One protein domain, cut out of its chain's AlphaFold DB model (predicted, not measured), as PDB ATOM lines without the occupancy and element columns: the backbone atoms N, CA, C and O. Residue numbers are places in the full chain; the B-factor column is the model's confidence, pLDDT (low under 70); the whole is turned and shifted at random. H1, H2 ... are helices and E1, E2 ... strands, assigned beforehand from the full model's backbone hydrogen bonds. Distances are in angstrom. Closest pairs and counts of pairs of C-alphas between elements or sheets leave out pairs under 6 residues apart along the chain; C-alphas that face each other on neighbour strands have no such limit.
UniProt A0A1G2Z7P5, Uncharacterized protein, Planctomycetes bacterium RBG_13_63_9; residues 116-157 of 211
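This is residues 116 to 157 of the 211 residues of an uncharacterized protein of Planctomycetes bacterium RBG_13_63_9 (UniProt A0A1G2Z7P5). The printed part is a long, flat loop folded back on itself: the short strands E1 and E4 pair near its two ends, E2 and E3 pair in the middle, and the small helix H1 lies in the far turn. Its 42 residues hold E1, E2, H1, E3, E4 in that order, mixed helices and strands, with under half in named elements; both two-stranded sheets are antiparallel. It is only just loose, close to extended, with radius of gyration of the C-alphas 13.7 A and spans of 38 by 23 by 10 A.

Find C-alpha 116 at (-50.826, -43.226, -0.144), where E1, residues 116 to 118, 6.7 A, begins. E4, residues 153 to 156, runs 10.0 A to (-54.272, -47.988, -2.379). E2 is residues 122 to 124, 6.4 A; E3 144 to 146, 6.3 A; H1 133 to 136, 4.9 A.

Look at N 116 and O 155, 2.8 A apart, between antiparallel E1 and E4. Antiparallel E2 and E3 have N 124 and O 144 at 2.8 A. H1, apart from E1 and E4, is too short for an O i to N i+4 pair; 0 of its 1 O i to N i+3 pair is within range.

The farthest C-alphas, Ala 131 and Asp 150, are 38.9 A apart. The printed part has no cut and no long link; no printed residue is under 70.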
ATOM      1  N   GLY A 116     -51.609 -43.771  -1.244       81.81
ATOM      2  CA  GLY A 116     -50.826 -43.226  -0.144       81.81
ATOM      3  C   GLY A 116     -49.491 -43.948   0.016       81.81
ATOM      4  O   GLY A 116     -49.385 -45.156  -0.199       81.81
ATOM      5  N   LEU A 117     -48.475 -43.208   0.443       83.94
ATOM      6  CA  LEU A 117     -47.187 -43.755   0.853       83.94
ATOM      7  C   LEU A 117     -47.038 -43.583   2.363       83.94
ATOM      8  O   LEU A 117     -47.306 -42.510   2.897       83.94
ATOM      9  N   THR A 118     -46.589 -44.628   3.049       85.62
ATOM     10  CA  THR A 118     -46.144 -44.518   4.446       85.62
ATOM     11  C   THR A 118     -44.626 -44.520   4.491       85.62
ATOM     12  O   THR A 118     -44.013 -45.154   3.631       85.62
ATOM     13  N   ASN A 119     -44.046 -43.933   5.539       84.00
ATOM     14  CA  ASN A 119     -42.596 -43.779   5.697       84.00
ATOM     15  C   ASN A 119     -41.975 -42.743   4.742       84.00
ATOM     16  O   ASN A 119     -40.866 -42.912   4.243       84.00
ATOM     17  N   VAL A 120     -42.733 -41.680   4.457       87.25
ATOM     18  CA  VAL A 120     -42.272 -40.536   3.667       87.25
ATOM     19  C   VAL A 120     -41.466 -39.617   4.574       87.25
ATOM     20  O   VAL A 120     -42.002 -39.105   5.553       87.25
ATOM     21  N   ALA A 121     -40.185 -39.435   4.254       91.19
ATOM     22  CA  ALA A 121     -39.269 -38.609   5.035       91.19
ATOM     23  C   ALA A 121     -39.555 -37.116   4.830       91.19
ATOM     24  O   ALA A 121     -39.584 -36.346   5.786       91.19
ATOM     25  N   GLU A 122     -39.819 -36.724   3.585       93.81
ATOM     26  CA  GLU A 122     -40.248 -35.377   3.228       93.81
ATOM     27  C   GLU A 122     -41.120 -35.397   1.969       93.81
ATOM     28  O   GLU A 122     -41.024 -36.298   1.131       93.81
ATOM     29  N   VAL A 123     -41.973 -34.384   1.834       91.81
ATOM     30  CA  VAL A 123     -42.698 -34.099   0.596       91.81
ATOM     31  C   VAL A 123     -42.136 -32.804   0.035       91.81
ATOM     32  O   VAL A 123     -42.224 -31.755   0.672       91.81
ATOM     33  N   LEU A 124     -41.553 -32.876  -1.156       92.06
ATOM     34  CA  LEU A 124     -41.188 -31.698  -1.928       92.06
ATOM     35  C   LEU A 124     -42.450 -31.231  -2.657       92.06
ATOM     36  O   LEU A 124     -42.907 -31.949  -3.552       92.06
ATOM     37  N   PRO A 125     -43.030 -30.078  -2.291       90.38
ATOM     38  CA  PRO A 125     -44.307 -29.668  -2.844       90.38
ATOM     39  C   PRO A 125     -44.189 -29.383  -4.343       90.38
ATOM     40  O   PRO A 125     -43.190 -28.835  -4.829       90.38
ATOM     41  N   GLY A 126     -45.241 -29.745  -5.069       89.44
ATOM     42  CA  GLY A 126     -45.520 -29.209  -6.386       89.44
ATOM     43  C   GLY A 126     -45.815 -27.710  -6.310       89.44
ATOM     44  O   GLY A 126     -46.027 -27.127  -5.248       89.44
ATOM     45  N   GLY A 127     -45.823 -27.065  -7.467       88.94
ATOM     46  CA  GLY A 127     -46.076 -25.644  -7.611       88.94
ATOM     47  C   GLY A 127     -46.856 -25.342  -8.881       88.94
ATOM     48  O   GLY A 127     -46.938 -26.145  -9.810       88.94
ATOM     49  N   MET A 128     -47.434 -24.146  -8.914       85.81
ATOM     50  CA  MET A 128     -48.100 -23.634 -10.102       85.81
ATOM     51  C   MET A 128     -47.044 -23.130 -11.098       85.81
ATOM     52  O   MET A 128     -46.200 -22.320 -10.701       85.81
ATOM     53  N   PRO A 129     -47.077 -23.568 -12.370       85.38
ATOM     54  CA  PRO A 129     -46.180 -23.068 -13.404       85.38
ATOM     55  C   PRO A 129     -46.157 -21.542 -13.462       85.38
ATOM     56  O   PRO A 129     -47.198 -20.893 -13.582       85.38
ATOM     57  N   ALA A 130     -44.962 -20.965 -13.388       82.44
ATOM     58  CA  ALA A 130     -44.779 -19.536 -13.591       82.44
ATOM     59  C   ALA A 130     -45.012 -19.160 -15.065       82.44
ATOM     60  O   ALA A 130     -44.735 -19.943 -15.968       82.44
ATOM     61  N   ALA A 131     -45.460 -17.928 -15.315       85.06
ATOM     62  CA  ALA A 131     -45.791 -17.456 -16.664       85.06
ATOM     63  C   ALA A 131     -44.588 -17.326 -17.622       85.06
ATOM     64  O   ALA A 131     -44.792 -17.124 -18.814       85.06
ATOM     65  N   ASN A 132     -43.347 -17.401 -17.126       91.44
ATOM     66  CA  ASN A 132     -42.153 -17.386 -17.972       91.44
ATOM     67  C   ASN A 132     -41.558 -18.791 -18.116       91.44
ATOM     68  O   ASN A 132     -41.524 -19.562 -17.154       91.44
ATOM     69  N   ASP A 133     -41.035 -19.081 -19.305       90.00
ATOM     70  CA  ASP A 133     -40.590 -20.422 -19.700       90.00
ATOM     71  C   ASP A 133     -39.469 -20.978 -18.814       90.00
ATOM     72  O   ASP A 133     -39.458 -22.166 -18.496       90.00
ATOM     73  N   TYR A 134     -38.545 -20.121 -18.369       86.62
ATOM     74  CA  TYR A 134     -37.422 -20.537 -17.527       86.62
ATOM     75  C   TYR A 134     -37.889 -21.021 -16.148       86.62
ATOM     76  O   TYR A 134     -37.517 -22.107 -15.710       86.62
ATOM     77  N   ALA A 135     -38.735 -20.245 -15.469       82.56
ATOM     78  CA  ALA A 135     -39.269 -20.622 -14.164       82.56
ATOM     79  C   ALA A 135     -40.298 -21.760 -14.269       82.56
ATOM     80  O   ALA A 135     -40.341 -22.624 -13.393       82.56
ATOM     81  N   ASN A 136     -41.071 -21.820 -15.359       85.12
ATOM     82  CA  ASN A 136     -41.924 -22.965 -15.674       85.12
ATOM     83  C   ASN A 136     -41.097 -24.259 -15.768       85.12
ATOM     84  O   ASN A 136     -41.413 -25.240 -15.100       85.12
ATOM     85  N   GLY A 137     -39.968 -24.228 -16.486       83.00
ATOM     86  CA  GLY A 137     -39.069 -25.377 -16.649       83.00
ATOM     87  C   GLY A 137     -38.432 -25.904 -15.356       83.00
ATOM     88  O   GLY A 137     -37.910 -27.017 -15.345       83.00
ATOM     89  N   LEU A 138     -38.486 -25.137 -14.263       82.69
ATOM     90  CA  LEU A 138     -38.000 -25.534 -12.936       82.69
ATOM     91  C   LEU A 138     -39.129 -25.952 -11.981       82.69
ATOM     92  O   LEU A 138     -38.856 -26.476 -10.898       82.69
ATOM     93  N   THR A 139     -40.390 -25.709 -12.348       85.50
ATOM     94  CA  THR A 139     -41.534 -25.930 -11.463       85.50
ATOM     95  C   THR A 139     -41.992 -27.384 -11.530       85.50
ATOM     96  O   THR A 139     -42.287 -27.921 -12.596       85.50
ATOM     97  N   ARG A 140     -42.085 -28.035 -10.367       85.75
ATOM     98  CA  ARG A 140     -42.692 -29.367 -10.255       85.75
ATOM     99  C   ARG A 140     -44.204 -29.229 -10.328       85.75
ATOM    100  O   ARG A 140     -44.764 -28.440  -9.585       85.75
ATOM    101  N   LEU A 141     -44.862 -30.010 -11.177       87.94
ATOM    102  CA  LEU A 141     -46.326 -29.971 -11.312       87.94
ATOM    103  C   LEU A 141     -47.054 -30.713 -10.186       87.94
ATOM    104  O   LEU A 141     -48.224 -30.450  -9.930       87.94
ATOM    105  N   THR A 142     -46.372 -31.652  -9.536       87.56
ATOM    106  CA  THR A 142     -46.934 -32.511  -8.494       87.56
ATOM    107  C   THR A 142     -45.942 -32.671  -7.356       87.56
ATOM    108  O   THR A 142     -44.727 -32.580  -7.566       87.56
ATOM    109  N   ASP A 143     -46.465 -32.960  -6.171       89.25
ATOM    110  CA  ASP A 143     -45.671 -33.317  -5.002       89.25
ATOM    111  C   ASP A 143     -44.757 -34.516  -5.303       89.25
ATOM    112  O   ASP A 143     -45.146 -35.473  -5.980       89.25
ATOM    113  N   LEU A 144     -43.527 -34.468  -4.790       89.31
ATOM    114  CA  LEU A 144     -42.591 -35.588  -4.802       89.31
ATOM    115  C   LEU A 144     -42.351 -36.058  -3.375       89.31
ATOM    116  O   LEU A 144     -41.844 -35.318  -2.537       89.31
ATOM    117  N   HIS A 145     -42.689 -37.313  -3.115       90.31
ATOM    118  CA  HIS A 145     -42.497 -37.941  -1.816       90.31
ATOM    119  C   HIS A 145     -41.109 -38.588  -1.783       90.31
ATOM    120  O   HIS A 145     -40.812 -39.461  -2.599       90.31
ATOM    121  N   VAL A 146     -40.258 -38.164  -0.850       92.25
ATOM    122  CA  VAL A 146     -38.896 -38.678  -0.688       92.25
ATOM    123  C   VAL A 146     -38.891 -39.771   0.376       92.25
ATOM    124  O   VAL A 146     -39.368 -39.577   1.496       92.25
ATOM    125  N   ILE A 147     -38.331 -40.924   0.020       92.50
ATOM    126  CA  ILE A 147     -38.117 -42.060   0.918       92.50
ATOM    127  C   ILE A 147     -36.612 -42.190   1.145       92.50
ATOM    128  O   ILE A 147     -35.862 -42.366   0.187       92.50
ATOM    129  N   THR A 148     -36.166 -42.099   2.396       93.38
ATOM    130  CA  THR A 148     -34.744 -42.243   2.762       93.38
ATOM    131  C   THR A 148     -34.432 -43.558   3.471       93.38
ATOM    132  O   THR A 148     -33.264 -43.870   3.679       93.38
ATOM    133  N   GLU A 149     -35.452 -44.316   3.871       92.12
ATOM    134  CA  GLU A 149     -35.284 -45.630   4.489       92.12
ATOM    135  C   GLU A 149     -35.245 -46.755   3.446       92.12
ATOM    136  O   GLU A 149     -35.771 -46.623   2.341       92.12
ATOM    137  N   ASP A 150     -34.711 -47.915   3.839       91.62
ATOM    138  CA  ASP A 150     -34.596 -49.106   2.981       91.62
ATOM    139  C   ASP A 150     -35.953 -49.757   2.639       91.62
ATOM    140  O   ASP A 150     -36.021 -50.720   1.870       91.62
ATOM    141  N   ARG A 151     -37.055 -49.270   3.231       85.75
ATOM    142  CA  ARG A 151     -38.417 -49.766   2.998       85.75
ATOM    143  C   ARG A 151     -39.465 -48.667   3.130       85.75
ATOM    144  O   ARG A 151     -39.368 -47.784   3.975       85.75
ATOM    145  N   PHE A 152     -40.535 -48.798   2.362       89.62
ATOM    146  CA  PHE A 152     -41.756 -48.004   2.483       89.62
ATOM    147  C   PHE A 152     -42.958 -48.881   2.137       89.62
ATOM    148  O   PHE A 152     -42.796 -49.950   1.546       89.62
ATOM    149  N   ASN A 153     -44.163 -48.436   2.495       84.88
ATOM    150  CA  ASN A 153     -45.387 -49.120   2.080       84.88
ATOM    151  C   ASN A 153     -46.189 -48.237   1.139       84.88
ATOM    152  O   ASN A 153     -46.272 -47.021   1.326       84.88
ATOM    153  N   VAL A 154     -46.818 -48.891   0.169       85.56
ATOM    154  CA  VAL A 154     -47.796 -48.300  -0.738       85.56
ATOM    155  C   VAL A 154     -49.172 -48.793  -0.308       85.56
ATOM    156  O   VAL A 154     -49.395 -49.998  -0.203       85.56
ATOM    157  N   CYS A 155     -50.093 -47.871  -0.057       81.38
ATOM    158  CA  CYS A 155     -51.487 -48.170   0.236       81.38
ATOM    159  C   CYS A 155     -52.355 -47.620  -0.894       81.38
ATOM    160  O   CYS A 155     -52.245 -46.450  -1.238       81.38
ATOM    161  N   LEU A 156     -53.233 -48.443  -1.462       82.62
ATOM    162  CA  LEU A 156     -54.272 -47.988  -2.379       82.62
ATOM    163  C   LEU A 156     -55.609 -48.079  -1.649       82.62
ATOM    164  O   LEU A 156     -56.069 -49.176  -1.332       82.62
ATOM    165  N   THR A 157     -56.227 -46.931  -1.391       80.94
ATOM    166  CA  THR A 157     -57.594 -46.875  -0.868       80.94
ATOM    167  C   THR A 157     -58.524 -46.564  -2.022       80.94
ATOM    168  O   THR A 157     -58.368 -45.533  -2.661       80.94
TER     169      THR A 157